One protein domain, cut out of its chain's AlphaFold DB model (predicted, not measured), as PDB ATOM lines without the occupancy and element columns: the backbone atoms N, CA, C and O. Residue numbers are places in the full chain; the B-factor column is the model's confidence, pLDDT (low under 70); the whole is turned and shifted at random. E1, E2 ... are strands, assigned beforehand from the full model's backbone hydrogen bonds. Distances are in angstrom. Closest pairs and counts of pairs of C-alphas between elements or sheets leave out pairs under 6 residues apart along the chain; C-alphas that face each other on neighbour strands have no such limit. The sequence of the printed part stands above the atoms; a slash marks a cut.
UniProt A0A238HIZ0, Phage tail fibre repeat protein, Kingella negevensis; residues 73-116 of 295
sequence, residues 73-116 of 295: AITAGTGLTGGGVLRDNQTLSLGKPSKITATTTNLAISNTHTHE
ATOM      1  N   ALA A  73      89.792  -7.039  32.935       85.00
ATOM      2  CA  ALA A  73      90.304  -6.517  31.679       85.00
ATOM      3  C   ALA A  73      90.551  -7.681  30.725       85.00
ATOM      4  O   ALA A  73      91.190  -8.668  31.083       85.00
ATOM      5  N   ILE A  74      90.051  -7.542  29.506       88.81
ATOM      6  CA  ILE A  74      90.476  -8.354  28.380       88.81
ATOM      7  C   ILE A  74      91.625  -7.598  27.727       88.81
ATOM      8  O   ILE A  74      91.456  -6.462  27.282       88.81
ATOM      9  N   THR A  75      92.793  -8.223  27.669       90.44
ATOM     10  CA  THR A  75      93.947  -7.700  26.940       90.44
ATOM     11  C   THR A  75      94.128  -8.530  25.680       90.44
ATOM     12  O   THR A  75      94.185  -9.757  25.750       90.44
ATOM     13  N   ALA A  76      94.197  -7.871  24.524       91.88
ATOM     14  CA  ALA A  76      94.513  -8.555  23.280       91.88
ATOM     15  C   ALA A  76      95.924  -9.162  23.350       91.88
ATOM     16  O   ALA A  76      96.888  -8.485  23.709       91.88
ATOM     17  N   GLY A  77      96.030 -10.450  23.022       90.56
ATOM     18  CA  GLY A  77      97.315 -11.128  22.866       90.56
ATOM     19  C   GLY A  77      98.009 -10.764  21.551       90.56
ATOM     20  O   GLY A  77      97.482 -10.021  20.724       90.56
ATOM     21  N   THR A  78      99.191 -11.332  21.325       91.44
ATOM     22  CA  THR A  78      99.926 -11.177  20.060       91.44
ATOM     23  C   THR A  78      99.087 -11.629  18.864       91.44
ATOM     24  O   THR A  78      98.494 -12.706  18.896       91.44
ATOM     25  N   GLY A  79      99.070 -10.834  17.795       90.00
ATOM     26  CA  GLY A  79      98.260 -11.068  16.596       90.00
ATOM     27  C   GLY A  79      96.859 -10.449  16.659       90.00
ATOM     28  O   GLY A  79      96.148 -10.456  15.655       90.00
ATOM     29  N   LEU A  80      96.479  -9.879  17.806       91.88
ATOM     30  CA  LEU A  80      95.205  -9.209  18.036       91.88
ATOM     31  C   LEU A  80      95.432  -7.766  18.506       91.88
ATOM     32  O   LEU A  80      96.481  -7.419  19.043       91.88
ATOM     33  N   THR A  81      94.428  -6.915  18.327       91.75
ATOM     34  CA  THR A  81      94.368  -5.570  18.912       91.75
ATOM     35  C   THR A  81      93.098  -5.367  19.713       91.75
ATOM     36  O   THR A  81      92.112  -6.088  19.560       91.75
ATOM     37  N   GLY A  82      93.137  -4.339  20.559       92.38
ATOM     38  CA  GLY A  82      92.019  -3.924  21.387       92.38
ATOM     39  C   GLY A  82      92.049  -4.595  22.752       92.38
ATOM     40  O   GLY A  82      93.092  -4.664  23.403       92.38
ATOM     41  N   GLY A  83      90.885  -5.047  23.192       92.19
ATOM     42  CA  GLY A  83      90.612  -5.431  24.562       92.19
ATOM     43  C   GLY A  83      89.503  -4.561  25.139       92.19
ATOM     44  O   GLY A  83      88.593  -4.133  24.427       92.19
ATOM     45  N   GLY A  84      89.582  -4.310  26.438       90.25
ATOM     46  CA  GLY A  84      88.642  -3.457  27.156       90.25
ATOM     47  C   GLY A  84      88.344  -3.999  28.543       90.25
ATOM     48  O   GLY A  84      88.742  -5.109  28.899       90.25
ATOM     49  N   VAL A  85      87.634  -3.211  29.341       86.12
ATOM     50  CA  VAL A  85      87.129  -3.650  30.644       86.12
ATOM     51  C   VAL A  85      85.733  -4.246  30.483       86.12
ATOM     52  O   VAL A  85      84.954  -3.763  29.666       86.12
ATOM     53  N   LEU A  86      85.394  -5.278  31.264       84.62
ATOM     54  CA  LEU A  86      84.119  -6.012  31.147       84.62
ATOM     55  C   LEU A  86      82.854  -5.159  31.360       84.62
ATOM     56  O   LEU A  86      81.761  -5.611  31.040       84.62
ATOM     57  N   ARG A  87      82.983  -3.944  31.913       78.94
ATOM     58  CA  ARG A  87      81.858  -3.017  32.131       78.94
ATOM     59  C   ARG A  87      81.504  -2.151  30.917       78.94
ATOM     60  O   ARG A  87      80.427  -1.570  30.909       78.94
ATOM     61  N   ASP A  88      82.400  -2.075  29.938       85.69
ATOM     62  CA  ASP A  88      82.222  -1.291  28.712       85.69
ATOM     63  C   ASP A  88      82.028  -2.227  27.507       85.69
ATOM     64  O   ASP A  88      81.776  -3.415  27.677       85.69
ATOM     65  N   ASN A  89      82.154  -1.729  26.275       88.56
ATOM     66  CA  ASN A  89      82.250  -2.599  25.101       88.56
ATOM     67  C   ASN A  89      83.676  -3.150  24.981       88.56
ATOM     68  O   ASN A  89      84.640  -2.382  25.010       88.56
ATOM     69  N   GLN A  90      83.823  -4.464  24.797       92.12
ATOM     70  CA  GLN A  90      85.112  -5.070  24.465       92.12
ATOM     71  C   GLN A  90      85.209  -5.262  22.959       92.12
ATOM     72  O   GLN A  90      84.359  -5.908  22.348       92.12
ATOM     73  N   THR A  91      86.286  -4.751  22.374       92.00
ATOM     74  CA  THR A  91      86.570  -4.951  20.956       92.00
ATOM     75  C   THR A  91      87.885  -5.686  20.842       92.00
ATOM     76  O   THR A  91      88.933  -5.145  21.177       92.00
ATOM     77  N   LEU A  92      87.834  -6.916  20.343       93.12
ATOM     78  CA  LEU A  92      89.012  -7.638  19.889       93.12
ATOM     79  C   LEU A  92      88.991  -7.655  18.371       93.12
ATOM     80  O   LEU A  92      87.975  -7.970  17.754       93.12
ATOM     81  N   SER A  93      90.105  -7.285  17.761       91.62
ATOM     82  CA  SER A  93      90.232  -7.255  16.309       91.62
ATOM     83  C   SER A  93      91.468  -8.020  15.875       91.62
ATOM     84  O   SER A  93      92.525  -7.929  16.494       91.62
ATOM     85  N   LEU A  94      91.332  -8.767  14.786       90.00
ATOM     86  CA  LEU A  94      92.468  -9.296  14.045       90.00
ATOM     87  C   LEU A  94      92.979  -8.181  13.140       90.00
ATOM     88  O   LEU A  94      92.205  -7.611  12.367       90.00
ATOM     89  N   GLY A  95      94.266  -7.856  13.220       88.06
ATOM     90  CA  GLY A  95      94.842  -6.991  12.201       88.06
ATOM     91  C   GLY A  95      95.117  -7.766  10.914       88.06
ATOM     92  O   GLY A  95      94.995  -8.991  10.832       88.06
ATOM     93  N   LYS A  96      95.448  -7.018   9.862       91.06
ATOM     94  CA  LYS A  96      95.657  -7.568   8.522       91.06
ATOM     95  C   LYS A  96      96.799  -8.600   8.544       91.06
ATOM     96  O   LYS A  96      97.891  -8.247   9.001       91.06
ATOM     97  N   PRO A  97      96.599  -9.827   8.027       93.12
ATOM     98  CA  PRO A  97      97.677 -10.801   7.899       93.12
ATOM     99  C   PRO A  97      98.833 -10.250   7.065       93.12
ATOM    100  O   PRO A  97      98.627  -9.532   6.079       93.12
ATOM    101  N   SER A  98     100.053 -10.576   7.472       92.88
ATOM    102  CA  SER A  98     101.258 -10.148   6.772       92.88
ATOM    103  C   SER A  98     101.475 -10.961   5.493       92.88
ATOM    104  O   SER A  98     100.933 -12.054   5.319       92.88
ATOM    105  N   LYS A  99     102.249 -10.409   4.552       91.75
ATOM    106  CA  LYS A  99     102.502 -11.063   3.263       91.75
ATOM    107  C   LYS A  99     103.292 -12.357   3.474       91.75
ATOM    108  O   LYS A  99     104.369 -12.321   4.056       91.75
ATOM    109  N   ILE A 100     102.796 -13.456   2.912       92.50
ATOM    110  CA  ILE A 100     103.526 -14.724   2.853       92.50
ATOM    111  C   ILE A 100     104.542 -14.672   1.702       92.50
ATOM    112  O   ILE A 100     104.230 -14.278   0.575       92.50
ATOM    113  N   THR A 101     105.777 -15.051   2.004       89.06
ATOM    114  CA  THR A 101     106.934 -15.127   1.104       89.06
ATOM    115  C   THR A 101     107.622 -16.479   1.256       89.06
ATOM    116  O   THR A 101     107.329 -17.234   2.180       89.06
ATOM    117  N   ALA A 102     108.615 -16.754   0.406       87.94
ATOM    118  CA  ALA A 102     109.371 -17.999   0.483       87.94
ATOM    119  C   ALA A 102     110.241 -18.181   1.734       87.94
ATOM    120  O   ALA A 102     110.870 -19.220   1.895       87.94
ATOM    121  N   THR A 103     110.315 -17.181   2.604       89.31
ATOM    122  CA  THR A 103     111.080 -17.230   3.857       89.31
ATOM    123  C   THR A 103     110.216 -16.889   5.064       89.31
ATOM    124  O   THR A 103     110.745 -16.607   6.134       89.31
ATOM    125  N   THR A 104     108.898 -16.822   4.884       93.69
ATOM    126  CA  THR A 104     107.977 -16.513   5.975       93.69
ATOM    127  C   THR A 104     107.890 -17.694   6.930       93.69
ATOM    128  O   THR A 104     107.785 -18.829   6.481       93.69
ATOM    129  N   THR A 105     107.918 -17.420   8.232       93.38
ATOM    130  CA  THR A 105     107.744 -18.417   9.294       93.38
ATOM    131  C   THR A 105     106.398 -18.231   9.997       93.38
ATOM    132  O   THR A 105     105.732 -17.200   9.844       93.38
ATOM    133  N   ASN A 106     105.989 -19.225  10.787       93.69
ATOM    134  CA  ASN A 106     104.849 -19.089  11.691       93.69
ATOM    135  C   ASN A 106     105.183 -18.080  12.796       93.69
ATOM    136  O   ASN A 106     106.048 -18.334  13.635       93.69
ATOM    137  N   LEU A 107     104.519 -16.925  12.787       93.44
ATOM    138  CA  LEU A 107     104.860 -15.819  13.675       93.44
ATOM    139  C   LEU A 107     103.646 -14.931  13.937       93.44
ATOM    140  O   LEU A 107     102.926 -14.575  13.012       93.44
ATOM    141  N   ALA A 108     103.438 -14.534  15.193       93.75
ATOM    142  CA  ALA A 108     102.453 -13.527  15.583       93.75
ATOM    143  C   ALA A 108     103.178 -12.362  16.265       93.75
ATOM    144  O   ALA A 108     103.870 -12.561  17.262       93.75
ATOM    145  N   ILE A 109     103.043 -11.150  15.726       88.56
ATOM    146  CA  ILE A 109     103.698  -9.944  16.249       88.56
ATOM    147  C   ILE A 109     102.708  -8.791  16.223       88.56
ATOM    148  O   ILE A 109     102.112  -8.501  15.188       88.56
ATOM    149  N   SER A 110     102.607  -8.071  17.343       89.31
ATOM    150  CA  SER A 110     101.748  -6.889  17.460       89.31
ATOM    151  C   SER A 110     100.325  -7.214  16.984       89.31
ATOM    152  O   SER A 110      99.707  -8.133  17.514       89.31
ATOM    153  N   ASN A 111      99.832  -6.522  15.960       89.31
ATOM    154  CA  ASN A 111      98.511  -6.692  15.374       89.31
ATOM    155  C   ASN A 111      98.472  -7.597  14.133       89.31
ATOM    156  O   ASN A 111      97.485  -7.571  13.410       89.31
ATOM    157  N   THR A 112      99.518  -8.360  13.821       92.50
ATOM    158  CA  THR A 112      99.566  -9.190  12.608       92.50
ATOM    159  C   THR A 112     100.149 -10.568  12.890       92.50
ATOM    160  O   THR A 112     100.704 -10.839  13.957       92.50
ATOM    161  N   HIS A 113     100.006 -11.458  11.918       92.62
ATOM    162  CA  HIS A 113     100.598 -12.782  11.944       92.62
ATOM    163  C   HIS A 113     100.946 -13.251  10.530       92.62
ATOM    164  O   HIS A 113     100.460 -12.711   9.529       92.62
ATOM    165  N   THR A 114     101.793 -14.269  10.475       94.19
ATOM    166  CA  THR A 114     102.185 -14.995   9.276       94.19
ATOM    167  C   THR A 114     102.181 -16.495   9.513       94.19
ATOM    168  O   THR A 114     102.308 -16.962  10.647       94.19
ATOM    169  N   HIS A 115     102.097 -17.235   8.408       91.81
ATOM    170  CA  HIS A 115     102.272 -18.677   8.376       91.81
ATOM    171  C   HIS A 115     103.440 -19.065   7.481       91.81
ATOM    172  O   HIS A 115     103.724 -18.399   6.482       91.81
ATOM    173  N   GLU A 116     104.085 -20.164   7.843       94.19
ATOM    174  CA  GLU A 116     105.071 -20.826   7.003       94.19
ATOM    175  C   GLU A 116     104.385 -21.655   5.915       94.19
ATOM    176  O   GLU A 116     103.337 -22.261   6.143       94.19
TER     177      GLU A 116
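What this domain is: This is residues 73 to 116 of the 295 residues of the protein "Phage tail fibre repeat protein" of Kingella negevensis (UniProt A0A238HIZ0). Two small antiparallel sheets follow each other end to end along a thin rod: a three-strand meander of E1, E2 and E3, each strand the antiparallel neighbour of the one before, and then the hairpin of E4 and E5. Between them the long loop of residues 95 to 106 runs out to the end of the rod away from the meander and folds back into E4. The 44 printed residues hold no named helix and five named strands, E1 to E5 in chain order, with 19 residues, under half, in these all-strand elements. The whole is loose, with a radius of gyration of the C-alphas of 12.9 A and spans of 45 by 13 by 10 A.

How they stand to each other: E1, residues 73 to 75, forms a hairpin with E2, residues 80 to 85, at 173 degrees, with N 74 and O 84 2.8 A apart, within hydrogen-bond range. E2 forms a second hairpin with E3, residues 91 to 94, at 172 degrees, with N 81 and O 93 2.8 A apart, within hydrogen-bond range. The pairing is staggered: residues 83 to 85 of E2 pair with E1, and residues 80 to 83 with E3. E1 and E3 are edge strands and are apart. E4, residues 107 to 109, forms a hairpin with E5, residues 112 to 114, at 167 degrees, with N 114 and O 107 2.8 A apart, within hydrogen-bond range. Between the sheets, the closest C-alphas of E2 and E5 are those of Leu 80 and Thr 112, 7.0 A apart.

Where its parts are: E1 begins at C-alpha 73, (90.304, -6.517, 31.679). E2 is 16.0 A long and E3 10.1 A. E5 ends at C-alpha 114, (102.185, -14.995, 9.276).

The domain as a whole: The two C-alphas farthest apart, of Arg 87 and Ala 102, are 44.5 A apart. The printed part has no cut. The link E3 to E4 is long; the others are tight. No printed residue is under 70 in pLDDT.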